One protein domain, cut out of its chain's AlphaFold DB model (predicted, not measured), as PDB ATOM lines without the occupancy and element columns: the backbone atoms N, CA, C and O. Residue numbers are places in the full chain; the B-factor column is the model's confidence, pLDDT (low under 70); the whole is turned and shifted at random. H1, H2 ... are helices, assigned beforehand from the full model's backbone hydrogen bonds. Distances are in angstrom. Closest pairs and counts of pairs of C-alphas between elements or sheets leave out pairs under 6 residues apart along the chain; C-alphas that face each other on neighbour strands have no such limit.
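Overview. This is residues 10 to 66 of the 226 residues of an uncharacterized protein of Albugo candida (UniProt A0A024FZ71). The chain makes one wide open loop round an empty middle: from H1 an extended stretch runs out along one side, H2 stands at the far turn, the long helix H3 comes back along the other side, and H4 brings the chain back near H1. Much of this loop stands free, namely residues 15 to 30, 32 to 39 and 41 to 52. The printed part has 57 residues, with four named helices in the order H1, H2, H3, H4 and no named strand, and its class is all helix. It is only just loose, close to extended, with a radius of gyration of the C-alphas of 15.2 A, and its elongated outline spans 42 by 25 by 23 A.

Along the chain. Begin at Thr 10 and go on to C-alpha 12 at (-30.889, 29.391, -2.558), where H1, residues 12 to 16, starts; it is 6.5 A from first to last C-alpha. Read on through residues 17 to 28, which hold no named element, to H2, residues 29 to 32, 5.7 A long. Find C-alpha 34 at (-28.893, 59.740, 2.169); from there H3 runs through residues 34 to 50 for 24.8 A, to C-alpha 50 at (-37.606, 43.856, -14.765). H4, residues 55 to 59, is 6.0 A long and ends with C-alpha 59 at (-39.711, 30.802, -1.797).

Arrangement. Look first at H1 and H4, which only just touch, with 3 pairs of C-alphas within 8 A; their closest C-alphas, those of Pro 12 and Tyr 58, are 7.2 A apart. H1 is apart from H2 and from H3. H2 and H3 are close but not clearly touching, and their closest C-alphas, those of Trp 31 and Arg 37, are 6.2 A apart. H4 is apart from H2 and from H3. In the backbones of H1, H3 and H4 you will find each O i to N i+4 pair within hydrogen-bond range; H2 is too short for such a pair, and its one O i to N i+3 pair is within range.

Size, cuts and confidence. The C-alphas of Ile 27 and Thr 66 are the two farthest apart, at 44.0 A, while those of Thr 10 and Thr 66, the first and last printed, are 20.3 A apart. The printed part has no cut. The link from H1 to H2, with 12 residues, is long; the links from H2 to H3 and from H3 to H4 are tight. In the B-factor column the mean pLDDT of the printed part is 84.0, and no printed residue is under 70; the mean is 93 in H3 and 76 in H4 of this model.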
ATOM      1  N   THR A  10     -31.616  29.869   4.425       70.50
ATOM      2  CA  THR A  10     -31.154  30.971   3.579       70.50
ATOM      3  C   THR A  10     -31.600  30.743   2.144       70.50
ATOM      4  O   THR A  10     -31.585  29.609   1.664       70.50
ATOM      5  N   CYS A  11     -31.966  31.827   1.457       75.88
ATOM      6  CA  CYS A  11     -32.421  31.783   0.075       75.88
ATOM      7  C   CYS A  11     -31.388  31.077  -0.827       75.88
ATOM      8  O   CYS A  11     -30.207  31.443  -0.794       75.88
ATOM      9  N   PRO A  12     -31.804  30.129  -1.685       76.50
ATOM     10  CA  PRO A  12     -30.889  29.391  -2.558       76.50
ATOM     11  C   PRO A  12     -30.131  30.307  -3.534       76.50
ATOM     12  O   PRO A  12     -28.940  30.107  -3.766       76.50
ATOM     13  N   LEU A  13     -30.773  31.376  -4.021       75.81
ATOM     14  CA  LEU A  13     -30.143  32.372  -4.902       75.81
ATOM     15  C   LEU A  13     -29.013  33.165  -4.222       75.81
ATOM     16  O   LEU A  13     -28.052  33.563  -4.878       75.81
ATOM     17  N   LEU A  14     -29.096  33.382  -2.903       75.31
ATOM     18  CA  LEU A  14     -28.031  34.054  -2.148       75.31
ATOM     19  C   LEU A  14     -26.819  33.138  -1.953       75.31
ATOM     20  O   LEU A  14     -25.688  33.611  -1.951       75.31
ATOM     21  N   LEU A  15     -27.043  31.828  -1.806       78.44
ATOM     22  CA  LEU A  15     -25.966  30.845  -1.676       78.44
ATOM     23  C   LEU A  15     -25.159  30.712  -2.971       78.44
ATOM     24  O   LEU A  15     -23.933  30.676  -2.904       78.44
ATOM     25  N   GLN A  16     -25.830  30.692  -4.128       80.06
ATOM     26  CA  GLN A  16     -25.175  30.618  -5.440       80.06
ATOM     27  C   GLN A  16     -24.256  31.818  -5.698       80.06
ATOM     28  O   GLN A  16     -23.137  31.650  -6.170       80.06
ATOM     29  N   ASN A  17     -24.704  33.020  -5.330       80.94
ATOM     30  CA  ASN A  17     -23.975  34.258  -5.607       80.94
ATOM     31  C   ASN A  17     -23.079  34.725  -4.455       80.94
ATOM     32  O   ASN A  17     -22.465  35.783  -4.548       80.94
ATOM     33  N   LYS A  18     -22.964  33.955  -3.366       79.19
ATOM     34  CA  LYS A  18     -22.247  34.383  -2.155       79.19
ATOM     35  C   LYS A  18     -20.796  34.785  -2.422       79.19
ATOM     36  O   LYS A  18     -20.312  35.727  -1.809       79.19
ATOM     37  N   SER A  19     -20.104  34.085  -3.318       78.38
ATOM     38  CA  SER A  19     -18.708  34.380  -3.670       78.38
ATOM     39  C   SER A  19     -18.535  35.664  -4.483       78.38
ATOM     40  O   SER A  19     -17.426  36.177  -4.554       78.38
ATOM     41  N   LEU A  20     -19.604  36.160  -5.108       81.25
ATOM     42  CA  LEU A  20     -19.600  37.397  -5.892       81.25
ATOM     43  C   LEU A  20     -19.896  38.630  -5.027       81.25
ATOM     44  O   LEU A  20     -19.715  39.755  -5.482       81.25
ATOM     45  N   ILE A  21     -20.367  38.427  -3.794       81.94
ATOM     46  CA  ILE A  21     -20.780  39.498  -2.892       81.94
ATOM     47  C   ILE A  21     -19.619  39.802  -1.941       81.94
ATOM     48  O   ILE A  21     -19.431  39.111  -0.941       81.94
ATOM     49  N   ASP A  22     -18.867  40.857  -2.245       85.56
ATOM     50  CA  ASP A  22     -17.902  41.464  -1.325       85.56
ATOM     51  C   ASP A  22     -18.263  42.940  -1.115       85.56
ATOM     52  O   ASP A  22     -18.339  43.712  -2.068       85.56
ATOM     53  N   ALA A  23     -18.541  43.313   0.133       86.19
ATOM     54  CA  ALA A  23     -18.892  44.675   0.528       86.19
ATOM     55  C   ALA A  23     -18.309  44.966   1.918       86.19
ATOM     56  O   ALA A  23     -18.531  44.207   2.872       86.19
ATOM     57  N   LEU A  24     -17.565  46.068   2.058       90.06
ATOM     58  CA  LEU A  24     -16.780  46.370   3.255       90.06
ATOM     59  C   LEU A  24     -17.490  47.412   4.124       90.06
ATOM     60  O   LEU A  24     -17.051  48.551   4.236       90.06
ATOM     61  N   GLY A  25     -18.568  47.018   4.804       89.75
ATOM     62  CA  GLY A  25     -19.426  47.955   5.550       89.75
ATOM     63  C   GLY A  25     -18.759  48.828   6.635       89.75
ATOM     64  O   GLY A  25     -19.313  49.867   6.979       89.75
ATOM     65  N   TYR A  26     -17.592  48.462   7.190       91.00
ATOM     66  CA  TYR A  26     -16.839  49.325   8.123       91.00
ATOM     67  C   TYR A  26     -15.916  50.336   7.426       91.00
ATOM     68  O   TYR A  26     -15.409  51.241   8.091       91.00
ATOM     69  N   ILE A  27     -15.648  50.155   6.134       90.94
ATOM     70  CA  ILE A  27     -14.735  50.974   5.326       90.94
ATOM     71  C   ILE A  27     -15.538  51.873   4.383       90.94
ATOM     72  O   ILE A  27     -15.238  53.060   4.271       90.94
ATOM     73  N   ASP A  28     -16.582  51.321   3.765       89.62
ATOM     74  CA  ASP A  28     -17.454  51.992   2.805       89.62
ATOM     75  C   ASP A  28     -18.453  52.902   3.540       89.62
ATOM     76  O   ASP A  28     -19.614  52.563   3.771       89.62
ATOM     77  N   THR A  29     -17.993  54.084   3.955       85.94
ATOM     78  CA  THR A  29     -18.815  55.072   4.677       85.94
ATOM     79  C   THR A  29     -19.802  55.822   3.783       85.94
ATOM     80  O   THR A  29     -20.675  56.518   4.302       85.94
ATOM     81  N   GLU A  30     -19.706  55.661   2.461       81.19
ATOM     82  CA  GLU A  30     -20.556  56.321   1.460       81.19
ATOM     83  C   GLU A  30     -22.042  55.969   1.622       81.19
ATOM     84  O   GLU A  30     -22.912  56.775   1.300       81.19
ATOM     85  N   TRP A  31     -22.361  54.810   2.208       74.38
ATOM     86  CA  TRP A  31     -23.743  54.432   2.523       74.38
ATOM     87  C   TRP A  31     -24.402  55.315   3.597       74.38
ATOM     88  O   TRP A  31     -25.629  55.370   3.688       74.38
ATOM     89  N   ASN A  32     -23.616  56.015   4.423       81.94
ATOM     90  CA  ASN A  32     -24.172  56.937   5.414       81.94
ATOM     91  C   ASN A  32     -24.798  58.180   4.764       81.94
ATOM     92  O   ASN A  32     -25.588  58.861   5.418       81.94
ATOM     93  N   ASP A  33     -24.483  58.462   3.497       90.50
ATOM     94  CA  ASP A  33     -25.117  59.532   2.739       90.50
ATOM     95  C   ASP A  33     -26.521  59.123   2.259       90.50
ATOM     96  O   ASP A  33     -26.737  58.074   1.640       90.50
ATOM     97  N   ALA A  34     -27.505  59.974   2.541       90.44
ATOM     98  CA  ALA A  34     -28.893  59.740   2.169       90.44
ATOM     99  C   ALA A  34     -29.082  59.734   0.644       90.44
ATOM    100  O   ALA A  34     -29.884  58.948   0.132       90.44
ATOM    101  N   GLU A  35     -28.333  60.556  -0.100       92.62
ATOM    102  CA  GLU A  35     -28.452  60.601  -1.560       92.62
ATOM    103  C   GLU A  35     -27.988  59.301  -2.220       92.62
ATOM    104  O   GLU A  35     -28.657  58.787  -3.122       92.62
ATOM    105  N   ALA A  36     -26.856  58.754  -1.765       90.00
ATOM    106  CA  ALA A  36     -26.321  57.484  -2.246       90.00
ATOM    107  C   ALA A  36     -27.324  56.341  -2.022       90.00
ATOM    108  O   ALA A  36     -27.597  55.560  -2.939       90.00
ATOM    109  N   ARG A  37     -27.963  56.304  -0.845       90.06
ATOM    110  CA  ARG A  37     -29.013  55.326  -0.521       90.06
ATOM    111  C   ARG A  37     -30.217  55.420  -1.448       90.06
ATOM    112  O   ARG A  37     -30.695  54.396  -1.929       90.06
ATOM    113  N   ILE A  38     -30.704  56.631  -1.714       93.94
ATOM    114  CA  ILE A  38     -31.854  56.846  -2.603       93.94
ATOM    115  C   ILE A  38     -31.513  56.409  -4.033       93.94
ATOM    116  O   ILE A  38     -32.324  55.749  -4.687       93.94
ATOM    117  N   LYS A  39     -30.309  56.730  -4.523       93.44
ATOM    118  CA  LYS A  39     -29.841  56.309  -5.854       93.44
ATOM    119  C   LYS A  39     -29.781  54.780  -5.968       93.44
ATOM    120  O   LYS A  39     -30.319  54.240  -6.935       93.44
ATOM    121  N   ALA A  40     -29.201  54.100  -4.977       92.31
ATOM    122  CA  ALA A  40     -29.129  52.640  -4.932       92.31
ATOM    123  C   ALA A  40     -30.525  51.999  -4.874       92.31
ATOM    124  O   ALA A  40     -30.838  51.119  -5.671       92.31
ATOM    125  N   GLN A  41     -31.403  52.500  -4.000       93.88
ATOM    126  CA  GLN A  41     -32.777  52.011  -3.866       93.88
ATOM    127  C   GLN A  41     -33.558  52.128  -5.182       93.88
ATOM    128  O   GLN A  41     -34.217  51.183  -5.605       93.88
ATOM    129  N   ARG A  42     -33.414  53.252  -5.889       95.94
ATOM    130  CA  ARG A  42     -34.052  53.465  -7.194       95.94
ATOM    131  C   ARG A  42     -33.558  52.487  -8.262       95.94
ATOM    132  O   ARG A  42     -34.323  52.120  -9.150       95.94
ATOM    133  N   GLN A  43     -32.282  52.106  -8.229       95.00
ATOM    134  CA  GLN A  43     -31.743  51.090  -9.138       95.00
ATOM    135  C   GLN A  43     -32.294  49.704  -8.796       95.00
ATOM    136  O   GLN A  43     -32.749  49.010  -9.699       95.00
ATOM    137  N   ILE A  44     -32.354  49.352  -7.508       93.81
ATOM    138  CA  ILE A  44     -32.965  48.098  -7.044       93.81
ATOM    139  C   ILE A  44     -34.419  48.006  -7.513       93.81
ATOM    140  O   ILE A  44     -34.817  46.987  -8.063       93.81
ATOM    141  N   GLU A  45     -35.205  49.072  -7.371       94.88
ATOM    142  CA  GLU A  45     -36.607  49.098  -7.810       94.88
ATOM    143  C   GLU A  45     -36.761  48.898  -9.325       94.88
ATOM    144  O   GLU A  45     -37.658  48.184  -9.770       94.88
ATOM    145  N   LYS A  46     -35.871  49.485 -10.136       95.75
ATOM    146  CA  LYS A  46     -35.862  49.262 -11.591       95.75
ATOM    147  C   LYS A  46     -35.570  47.805 -11.945       95.75
ATOM    148  O   LYS A  46     -36.249  47.248 -12.808       95.75
ATOM    149  N   GLU A  47     -34.604  47.191 -11.265       93.12
ATOM    150  CA  GLU A  47     -34.290  45.773 -11.454       93.12
ATOM    151  C   GLU A  47     -35.436  44.881 -10.972       93.12
ATOM    152  O   GLU A  47     -35.812  43.953 -11.675       93.12
ATOM    153  N   MET A  48     -36.079  45.199  -9.844       90.25
ATOM    154  CA  MET A  48     -37.254  44.467  -9.352       90.25
ATOM    155  C   MET A  48     -38.436  44.511 -10.326       90.25
ATOM    156  O   MET A  48     -39.170  43.534 -10.432       90.25
ATOM    157  N   ASN A  49     -38.618  45.615 -11.055       92.12
ATOM    158  CA  ASN A  49     -39.660  45.715 -12.081       92.12
ATOM    159  C   ASN A  49     -39.348  44.879 -13.332       92.12
ATOM    160  O   ASN A  49     -40.258  44.527 -14.077       92.12
ATOM    161  N   THR A  50     -38.071  44.587 -13.577       92.69
ATOM    162  CA  THR A  50     -37.606  43.856 -14.765       92.69
ATOM    163  C   THR A  50     -37.453  42.361 -14.474       92.69
ATOM    164  O   THR A  50     -37.770  41.514 -15.308       92.69
ATOM    165  N   PHE A  51     -36.981  42.026 -13.275       84.56
ATOM    166  CA  PHE A  51     -36.656  40.675 -12.853       84.56
ATOM    167  C   PHE A  51     -37.876  39.962 -12.266       84.56
ATOM    168  O   PHE A  51     -38.382  40.316 -11.204       84.56
ATOM    169  N   THR A  52     -38.315  38.896 -12.936       82.38
ATOM    170  CA  THR A  52     -39.409  38.023 -12.487       82.38
ATOM    171  C   THR A  52     -38.862  36.624 -12.181       82.38
ATOM    172  O   THR A  52     -38.816  35.765 -13.062       82.38
ATOM    173  N   PRO A  53     -38.385  36.368 -10.947       79.69
ATOM    174  CA  PRO A  53     -37.867  35.054 -10.584       79.69
ATOM    175  C   PRO A  53     -38.984  34.006 -10.540       79.69
ATOM    176  O   PRO A  53     -40.140  34.317 -10.243       79.69
ATOM    177  N   ASN A  54     -38.622  32.738 -10.753       79.94
ATOM    178  CA  ASN A  54     -39.528  31.620 -10.506       79.94
ATOM    179  C   ASN A  54     -39.897  31.582  -9.012       79.94
ATOM    180  O   ASN A  54     -39.060  31.278  -8.157       79.94
ATOM    181  N   LEU A  55     -41.157  31.901  -8.701       73.62
ATOM    182  CA  LEU A  55     -41.676  32.031  -7.338       73.62
ATOM    183  C   LEU A  55     -41.431  30.765  -6.500       73.62
ATOM    184  O   LEU A  55     -41.084  30.856  -5.323       73.62
ATOM    185  N   ASN A  56     -41.548  29.594  -7.131       74.62
ATOM    186  CA  ASN A  56     -41.395  28.305  -6.464       74.62
ATOM    187  C   ASN A  56     -39.952  28.056  -6.004       74.62
ATOM    188  O   ASN A  56     -39.743  27.486  -4.940       74.62
ATOM    189  N   GLU A  57     -38.953  28.511  -6.761       76.06
ATOM    190  CA  GLU A  57     -37.537  28.373  -6.393       76.06
ATOM    191  C   GLU A  57     -37.103  29.445  -5.389       76.06
ATOM    192  O   GLU A  57     -36.341  29.165  -4.460       76.06
ATOM    193  N   TYR A  58     -37.610  30.671  -5.544       75.81
ATOM    194  CA  TYR A  58     -37.293  31.786  -4.654       75.81
ATOM    195  C   TYR A  58     -37.831  31.574  -3.232       75.81
ATOM    196  O   TYR A  58     -37.140  31.903  -2.270       75.81
ATOM    197  N   ILE A  59     -39.028  30.994  -3.089       80.06
ATOM    198  CA  ILE A  59     -39.711  30.802  -1.797       80.06
ATOM    199  C   ILE A  59     -39.421  29.423  -1.182       80.06
ATOM    200  O   ILE A  59     -39.701  29.222  -0.008       80.06
ATOM    201  N   ALA A  60     -38.763  28.504  -1.898       78.12
ATOM    202  CA  ALA A  60     -38.504  27.126  -1.446       78.12
ATOM    203  C   ALA A  60     -37.817  26.986  -0.070       78.12
ATOM    204  O   ALA A  60     -37.879  25.929   0.557       78.12
ATOM    205  N   PHE A  61     -37.108  28.020   0.394       78.75
ATOM    206  CA  PHE A  61     -36.454  28.024   1.704       78.75
ATOM    207  C   PHE A  61     -37.423  28.319   2.862       78.75
ATOM    208  O   PHE A  61     -37.149  27.940   4.007       78.75
ATOM    209  N   LEU A  62     -38.551  28.981   2.583       79.75
ATOM    210  CA  LEU A  62     -39.604  29.175   3.569       79.75
ATOM    211  C   LEU A  62     -40.307  27.832   3.782       79.75
ATOM    212  O   LEU A  62     -40.723  27.197   2.815       79.75
ATOM    213  N   PRO A  63     -40.457  27.379   5.035       75.12
ATOM    214  CA  PRO A  63     -41.251  26.197   5.304       75.12
ATOM    215  C   PRO A  63     -42.722  26.479   4.985       75.12
ATOM    216  O   PRO A  63     -43.262  27.509   5.400       75.12
ATOM    217  N   ASP A  64     -43.388  25.531   4.325       71.75
ATOM    218  CA  ASP A  64     -44.842  25.552   4.196       71.75
ATOM    219  C   ASP A  64     -45.464  25.484   5.595       71.75
ATOM    220  O   ASP A  64     -45.394  24.469   6.294       71.75
ATOM    221  N   TYR A  65     -46.055  26.594   6.039       71.38
ATOM    222  CA  TYR A  65     -46.735  26.649   7.325       71.38
ATOM    223  C   TYR A  65     -48.224  26.376   7.146       71.38
ATOM    224  O   TYR A  65     -49.014  27.261   6.818       71.38
ATOM    225  N   THR A  66     -48.626  25.146   7.446       73.12
ATOM    226  CA  THR A  66     -50.025  24.825   7.732       73.12
ATOM    227  C   THR A  66     -50.179  24.632   9.239       73.12
ATOM    228  O   THR A  66     -49.562  23.708   9.792       73.12
TER     229      THR A  66